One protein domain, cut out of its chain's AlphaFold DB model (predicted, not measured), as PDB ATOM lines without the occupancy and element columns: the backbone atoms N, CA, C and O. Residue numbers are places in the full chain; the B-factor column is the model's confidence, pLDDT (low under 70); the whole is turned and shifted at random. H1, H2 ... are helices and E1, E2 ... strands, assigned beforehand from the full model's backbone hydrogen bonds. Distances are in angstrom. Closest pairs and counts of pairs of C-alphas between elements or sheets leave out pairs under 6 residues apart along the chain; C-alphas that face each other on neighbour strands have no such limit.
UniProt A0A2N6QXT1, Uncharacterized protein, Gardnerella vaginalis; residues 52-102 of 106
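AT A GLANCE: This is residues 52 to 102 of the 106 residues of an uncharacterized protein of Gardnerella vaginalis (UniProt A0A2N6QXT1). A small strand hairpin, E1 and E2, forms one end of the domain and the short helix H3 the other, with the longest helix, H2, between them near the middle. H1 runs on directly from the hairpin and lies near E1 and H2, while the stretch after H2 leads away to H3; contacts among the helices are few, and no helix touches another. The printed part has 51 residues with two named strands and then three named helices, in the order E1, E2, H1, H2, H3, and its class is mixed, helices and strands. The sheet has the order E1 - E2 and is antiparallel. The whole is compact, with a radius of gyration of the C-alphas of 10.7 A, and spans 29 by 21 by 18 A.

IN THESE COORDINATES: Strand E1 is residues 54 to 57, 9.4 A from first to last C-alpha, and begins with C-alpha 54 at (52.197, 38.937, -12.024). Strand E2 is residues 60 to 63, 9.8 A long. Helix H1 is residues 64 to 70, 9.9 A long. Helix H2 is residues 76 to 84, 12.2 A long, with C-alpha 76 at (44.734, 44.023, -18.980). Helix H3 is residues 95 to 102, 10.3 A long, and ends with C-alpha 102 at (40.339, 54.315, -27.678).

HOW THE PARTS SIT: E1 and E2 are a hairpin of antiparallel neighbours, with 140 degrees between their directions. N 55 and O 62, 2.9 A apart, and N 62 and O 55, 3.0 A apart, are within hydrogen-bond range. The closest C-alphas of E1 and H1 are those of Phe 54 and Ile 64, 5.9 A apart. The closest of E1 and H2 are those of Ile 55 and Phe 83, at 6.7 A. H1 and H2 are close but not clearly touching, with the C-alphas of Ile 64 and Val 76 the closest at 7.1 A. They run opposite ways at a steep tilt of 69 degrees, only just short of about perpendicular. H2 and H3 are close but not clearly touching, with the C-alphas of Ile 78 and Tyr 101 the closest at 7.8 A, and run opposite ways at a steep tilt of 41 degrees. H3 is apart from E1, E2 and H1, and E2 is apart from H2. In H1, H2 and H3 every O i to N i+4 pair is within hydrogen-bond range.

THE WHOLE: The two C-alphas farthest apart are those of Lys 60 and Asn 99, at 30.5 A. The printed part has no cut. The links E1 to E2, E2 to H1 and H1 to H2 are tight, the link H2 to H3, with 10 residues, is short, and no link is long. The mean pLDDT of the printed part is 83.9, and residues 52 to 53 are under 70.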
ATOM      1  N   TYR A  52      54.096  36.179 -16.595       52.59
ATOM      2  CA  TYR A  52      53.471  37.378 -17.188       52.59
ATOM      3  C   TYR A  52      52.064  37.734 -16.657       52.59
ATOM      4  O   TYR A  52      51.392  38.637 -17.172       52.59
ATOM      5  N   SER A  53      51.580  36.991 -15.672       63.94
ATOM      6  CA  SER A  53      50.347  37.238 -14.932       63.94
ATOM      7  C   SER A  53      50.611  38.015 -13.654       63.94
ATOM      8  O   SER A  53      49.649  38.461 -13.048       63.94
ATOM      9  N   PHE A  54      51.868  38.209 -13.246       76.69
ATOM     10  CA  PHE A  54      52.197  38.937 -12.024       76.69
ATOM     11  C   PHE A  54      52.609  40.376 -12.314       76.69
ATOM     12  O   PHE A  54      53.328  40.660 -13.271       76.69
ATOM     13  N   ILE A  55      52.200  41.272 -11.425       82.31
ATOM     14  CA  ILE A  55      52.618  42.670 -11.386       82.31
ATOM     15  C   ILE A  55      53.035  43.025  -9.959       82.31
ATOM     16  O   ILE A  55      52.568  42.432  -8.982       82.31
ATOM     17  N   LYS A  56      53.925  44.009  -9.827       84.50
ATOM     18  CA  LYS A  56      54.241  44.618  -8.533       84.50
ATOM     19  C   LYS A  56      53.315  45.811  -8.319       84.50
ATOM     20  O   LYS A  56      53.349  46.760  -9.099       84.50
ATOM     21  N   PHE A  57      52.510  45.774  -7.265       85.81
ATOM     22  CA  PHE A  57      51.586  46.845  -6.896       85.81
ATOM     23  C   PHE A  57      51.606  47.039  -5.379       85.81
ATOM     24  O   PHE A  57      51.536  46.066  -4.633       85.81
ATOM     25  N   ASN A  58      51.752  48.284  -4.911       85.50
ATOM     26  CA  ASN A  58      51.879  48.616  -3.483       85.50
ATOM     27  C   ASN A  58      52.890  47.724  -2.733       85.50
ATOM     28  O   ASN A  58      52.595  47.175  -1.675       85.50
ATOM     29  N   ASN A  59      54.078  47.537  -3.318       85.56
ATOM     30  CA  ASN A  59      55.151  46.675  -2.803       85.56
ATOM     31  C   ASN A  59      54.805  45.184  -2.636       85.56
ATOM     32  O   ASN A  59      55.635  44.429  -2.136       85.56
ATOM     33  N   LYS A  60      53.645  44.732  -3.120       85.56
ATOM     34  CA  LYS A  60      53.246  43.323  -3.150       85.56
ATOM     35  C   LYS A  60      53.305  42.780  -4.576       85.56
ATOM     36  O   LYS A  60      53.099  43.513  -5.543       85.56
ATOM     37  N   LYS A  61      53.602  41.487  -4.698       84.00
ATOM     38  CA  LYS A  61      53.463  40.737  -5.949       84.00
ATOM     39  C   LYS A  61      52.046  40.173  -5.977       84.00
ATOM     40  O   LYS A  61      51.713  39.374  -5.112       84.00
ATOM     41  N   ILE A  62      51.241  40.623  -6.930       84.06
ATOM     42  CA  ILE A  62      49.854  40.183  -7.112       84.06
ATOM     43  C   ILE A  62      49.642  39.764  -8.556       84.06
ATOM     44  O   ILE A  62      50.423  40.128  -9.443       84.06
ATOM     45  N   THR A  63      48.575  39.024  -8.800       84.19
ATOM     46  CA  THR A  63      48.211  38.604 -10.145       84.19
ATOM     47  C   THR A  63      47.399  39.701 -10.840       84.19
ATOM     48  O   THR A  63      46.725  40.509 -10.201       84.19
ATOM     49  N   ILE A  64      47.439  39.764 -12.171       81.94
ATOM     50  CA  ILE A  64      46.593  40.673 -12.954       81.94
ATOM     51  C   ILE A  64      45.122  40.358 -12.670       81.94
ATOM     52  O   ILE A  64      44.309  41.271 -12.594       81.94
ATOM     53  N   LYS A  65      44.777  39.082 -12.469       80.38
ATOM     54  CA  LYS A  65      43.420  38.668 -12.117       80.38
ATOM     55  C   LYS A  65      42.996  39.252 -10.767       80.38
ATOM     56  O   LYS A  65      41.935  39.860 -10.690       80.38
ATOM     57  N   GLU A  66      43.832  39.130  -9.737       84.25
ATOM     58  CA  GLU A  66      43.608  39.756  -8.427       84.25
ATOM     59  C   GLU A  66      43.506  41.281  -8.538       84.25
ATOM     60  O   GLU A  66      42.619  41.895  -7.946       84.25
ATOM     61  N   PHE A  67      44.367  41.903  -9.347       87.44
ATOM     62  CA  PHE A  67      44.324  43.339  -9.596       87.44
ATOM     63  C   PHE A  67      42.997  43.780 -10.228       87.44
ATOM     64  O   PHE A  67      42.412  44.761  -9.780       87.44
ATOM     65  N   LEU A  68      42.491  43.057 -11.228       85.31
ATOM     66  CA  LEU A  68      41.211  43.368 -11.872       85.31
ATOM     67  C   LEU A  68      40.009  43.121 -10.958       85.31
ATOM     68  O   LEU A  68      38.997  43.786 -11.119       85.31
ATOM     69  N   ILE A  69      40.102  42.215  -9.982       86.31
ATOM     70  CA  ILE A  69      39.054  42.074  -8.960       86.31
ATOM     71  C   ILE A  69      38.963  43.358  -8.119       86.31
ATOM     72  O   ILE A  69      37.864  43.823  -7.831       86.31
ATOM     73  N   MET A  70      40.103  43.963  -7.769       86.75
ATOM     74  CA  MET A  70      40.146  45.244  -7.046       86.75
ATOM     75  C   MET A  70      39.786  46.444  -7.938       86.75
ATOM     76  O   MET A  70      39.220  47.424  -7.461       86.75
ATOM     77  N   TYR A  71      40.115  46.367  -9.230       87.38
ATOM     78  CA  TYR A  71      39.966  47.445 -10.208       87.38
ATOM     79  C   TYR A  71      39.297  46.938 -11.503       87.38
ATOM     80  O   TYR A  71      39.950  46.861 -12.550       87.38
ATOM     81  N   PRO A  72      37.989  46.617 -11.473       82.75
ATOM     82  CA  PRO A  72      37.305  45.897 -12.557       82.75
ATOM     83  C   PRO A  72      37.192  46.681 -13.867       82.75
ATOM     84  O   PRO A  72      37.067  46.088 -14.933       82.75
ATOM     85  N   ASN A  73      37.296  48.010 -13.809       82.75
ATOM     86  CA  ASN A  73      37.174  48.883 -14.979       82.75
ATOM     87  C   ASN A  73      38.495  49.071 -15.750       82.75
ATOM     88  O   ASN A  73      38.565  49.870 -16.687       82.75
ATOM     89  N   PHE A  74      39.564  48.377 -15.352       84.00
ATOM     90  CA  PHE A  74      40.864  48.475 -16.009       84.00
ATOM     91  C   PHE A  74      41.039  47.406 -17.084       84.00
ATOM     92  O   PHE A  74      40.551  46.285 -16.980       84.00
ATOM     93  N   ASN A  75      41.787  47.749 -18.132       85.19
ATOM     94  CA  ASN A  75      42.088  46.829 -19.220       85.19
ATOM     95  C   ASN A  75      43.459  46.164 -19.014       85.19
ATOM     96  O   ASN A  75      44.463  46.845 -18.791       85.19
ATOM     97  N   VAL A  76      43.514  44.835 -19.154       83.44
ATOM     98  CA  VAL A  76      44.734  44.023 -18.980       83.44
ATOM     99  C   VAL A  76      45.904  44.524 -19.820       83.44
ATOM    100  O   VAL A  76      47.037  44.571 -19.342       83.44
ATOM    101  N   PHE A  77      45.644  44.906 -21.070       82.94
ATOM    102  CA  PHE A  77      46.680  45.361 -21.989       82.94
ATOM    103  C   PHE A  77      47.335  46.656 -21.502       82.94
ATOM    104  O   PHE A  77      48.559  46.785 -21.507       82.94
ATOM    105  N   ILE A  78      46.521  47.589 -21.009       86.12
ATOM    106  CA  ILE A  78      46.983  48.871 -20.471       86.12
ATOM    107  C   ILE A  78      47.810  48.646 -19.203       86.12
ATOM    108  O   ILE A  78      48.905  49.194 -19.082       86.12
ATOM    109  N   ILE A  79      47.324  47.802 -18.286       87.50
ATOM    110  CA  ILE A  79      48.039  47.458 -17.049       87.50
ATOM    111  C   ILE A  79      49.406  46.851 -17.358       87.50
ATOM    112  O   ILE A  79      50.402  47.261 -16.765       87.50
ATOM    113  N   ARG A  80      49.486  45.938 -18.332       82.44
ATOM    114  CA  ARG A  80      50.758  45.343 -18.764       82.44
ATOM    115  C   ARG A  80      51.720  46.370 -19.339       82.44
ATOM    116  O   ARG A  80      52.874  46.411 -18.924       82.44
ATOM    117  N   ASN A  81      51.257  47.215 -20.254       84.81
ATOM    118  CA  ASN A  81      52.110  48.242 -20.851       84.81
ATOM    119  C   ASN A  81      52.647  49.211 -19.798       84.81
ATOM    120  O   ASN A  81      53.826  49.554 -19.821       84.81
ATOM    121  N   ARG A  82      51.807  49.618 -18.842       86.94
ATOM    122  CA  ARG A  82      52.226  50.491 -17.742       86.94
ATOM    123  C   ARG A  82      53.211  49.811 -16.809       86.94
ATOM    124  O   ARG A  82      54.218  50.426 -16.477       86.94
ATOM    125  N   PHE A  83      52.960  48.554 -16.447       86.44
ATOM    126  CA  PHE A  83      53.872  47.770 -15.622       86.44
ATOM    127  C   PHE A  83      55.252  47.642 -16.276       86.44
ATOM    128  O   PHE A  83      56.256  47.978 -15.653       86.44
ATOM    129  N   ASN A  84      55.298  47.261 -17.555       83.69
ATOM    130  CA  ASN A  84      56.543  47.139 -18.318       83.69
ATOM    131  C   ASN A  84      57.282  48.480 -18.462       83.69
ATOM    132  O   ASN A  84      58.506  48.508 -18.503       83.69
ATOM    133  N   ALA A  85      56.544  49.593 -18.516       85.25
ATOM    134  CA  ALA A  85      57.102  50.940 -18.582       85.25
ATOM    135  C   ALA A  85      57.456  51.539 -17.204       85.25
ATOM    136  O   ALA A  85      57.852  52.702 -17.145       85.25
ATOM    137  N   GLY A  86      57.259  50.808 -16.099       84.44
ATOM    138  CA  GLY A  86      57.480  51.318 -14.740       84.44
ATOM    139  C   GLY A  86      56.546  52.469 -14.343       84.44
ATOM    140  O   GLY A  86      56.871  53.260 -13.461       84.44
ATOM    141  N   LYS A  87      55.392  52.599 -15.007       87.06
ATOM    142  CA  LYS A  87      54.406  53.659 -14.766       87.06
ATOM    143  C   LYS A  87      53.394  53.250 -13.697       87.06
ATOM    144  O   LYS A  87      53.152  52.069 -13.459       87.06
ATOM    145  N   SER A  88      52.738  54.247 -13.102       86.44
ATOM    146  CA  SER A  88      51.616  54.008 -12.190       86.44
ATOM    147  C   SER A  88      50.486  53.252 -12.894       86.44
ATOM    148  O   SER A  88      50.017  53.666 -13.955       86.44
ATOM    149  N   LEU A  89      50.036  52.153 -12.287       86.88
ATOM    150  CA  LEU A  89      49.016  51.273 -12.863       86.88
ATOM    151  C   LEU A  89      47.615  51.895 -12.826       86.88
ATOM    152  O   LEU A  89      46.863  51.764 -13.791       86.88
ATOM    153  N   ILE A  90      47.299  52.615 -11.745       88.00
ATOM    154  CA  ILE A  90      45.958  53.145 -11.437       88.00
ATOM    155  C   ILE A  90      45.757  54.614 -11.825       88.00
ATOM    156  O   ILE A  90      44.667  55.150 -11.646       88.00
ATOM    157  N   ALA A  91      46.791  55.288 -12.336       85.88
ATOM    158  CA  ALA A  91      46.663  56.683 -12.747       85.88
ATOM    159  C   ALA A  91      45.620  56.840 -13.875       85.88
ATOM    160  O   ALA A  91      45.487  55.936 -14.705       85.88
ATOM    161  N   PRO A  92      44.913  57.978 -13.976       86.12
ATOM    162  CA  PRO A  92      44.080  58.266 -15.141       86.12
ATOM    163  C   PRO A  92      44.859  58.101 -16.456       86.12
ATOM    164  O   PRO A  92      46.081  58.283 -16.494       86.12
ATOM    165  N   LEU A  93      44.176  57.719 -17.538       84.56
ATOM    166  CA  LEU A  93      44.804  57.656 -18.860       84.56
ATOM    167  C   LEU A  93      45.231  59.061 -19.289       84.56
ATOM    168  O   LEU A  93      44.453  60.013 -19.227       84.56
ATOM    169  N   THR A  94      46.474  59.193 -19.741       85.56
ATOM    170  CA  THR A  94      46.935  60.436 -20.368       85.56
ATOM    171  C   THR A  94      46.222  60.649 -21.706       85.56
ATOM    172  O   THR A  94      45.776  59.693 -22.333       85.56
ATOM    173  N   LYS A  95      46.173  61.887 -22.218       87.50
ATOM    174  CA  LYS A  95      45.583  62.187 -23.542       87.50
ATOM    175  C   LYS A  95      46.146  61.294 -24.660       87.50
ATOM    176  O   LYS A  95      45.406  60.870 -25.546       87.50
ATOM    177  N   TYR A  96      47.443  60.987 -24.600       86.56
ATOM    178  CA  TYR A  96      48.101  60.060 -25.521       86.56
ATOM    179  C   TYR A  96      47.568  58.631 -25.372       86.56
ATOM    180  O   TYR A  96      47.126  58.043 -26.356       86.56
ATOM    181  N   GLU A  97      47.553  58.091 -24.151       83.94
ATOM    182  CA  GLU A  97      47.048  56.740 -23.874       83.94
ATOM    183  C   GLU A  97      45.563  56.601 -24.224       83.94
ATOM    184  O   GLU A  97      45.172  55.602 -24.814       83.94
ATOM    185  N   THR A  98      44.741  57.614 -23.939       85.19
ATOM    186  CA  THR A  98      43.321  57.633 -24.313       85.19
ATOM    187  C   THR A  98      43.147  57.521 -25.823       85.19
ATOM    188  O   THR A  98      42.325  56.736 -26.285       85.19
ATOM    189  N   ASN A  99      43.941  58.255 -26.608       86.00
ATOM    190  CA  ASN A  99      43.900  58.161 -28.067       86.00
ATOM    191  C   ASN A  99      44.407  56.803 -28.570       86.00
ATOM    192  O   ASN A  99      43.783  56.213 -29.450       86.00
ATOM    193  N   GLN A 100      45.497  56.288 -27.997       85.50
ATOM    194  CA  GLN A 100      46.055  54.986 -28.373       85.50
ATOM    195  C   GLN A 100      45.099  53.829 -28.061       85.50
ATOM    196  O   GLN A 100      44.901  52.944 -28.892       85.50
ATOM    197  N   TYR A 101      44.474  53.845 -26.886       86.50
ATOM    198  CA  TYR A 101      43.634  52.761 -26.376       86.50
ATOM    199  C   TYR A 101      42.141  52.974 -26.617       86.50
ATOM    200  O   TYR A 101      41.335  52.167 -26.168       86.50
ATOM    201  N   ARG A 102      41.747  54.008 -27.371       83.50
ATOM    202  CA  ARG A 102      40.339  54.315 -27.678       83.50
ATOM    203  C   ARG A 102      39.571  53.126 -28.259       83.50
ATOM    204  O   ARG A 102      38.372  52.999 -28.050       83.50
TER     205      ARG A 102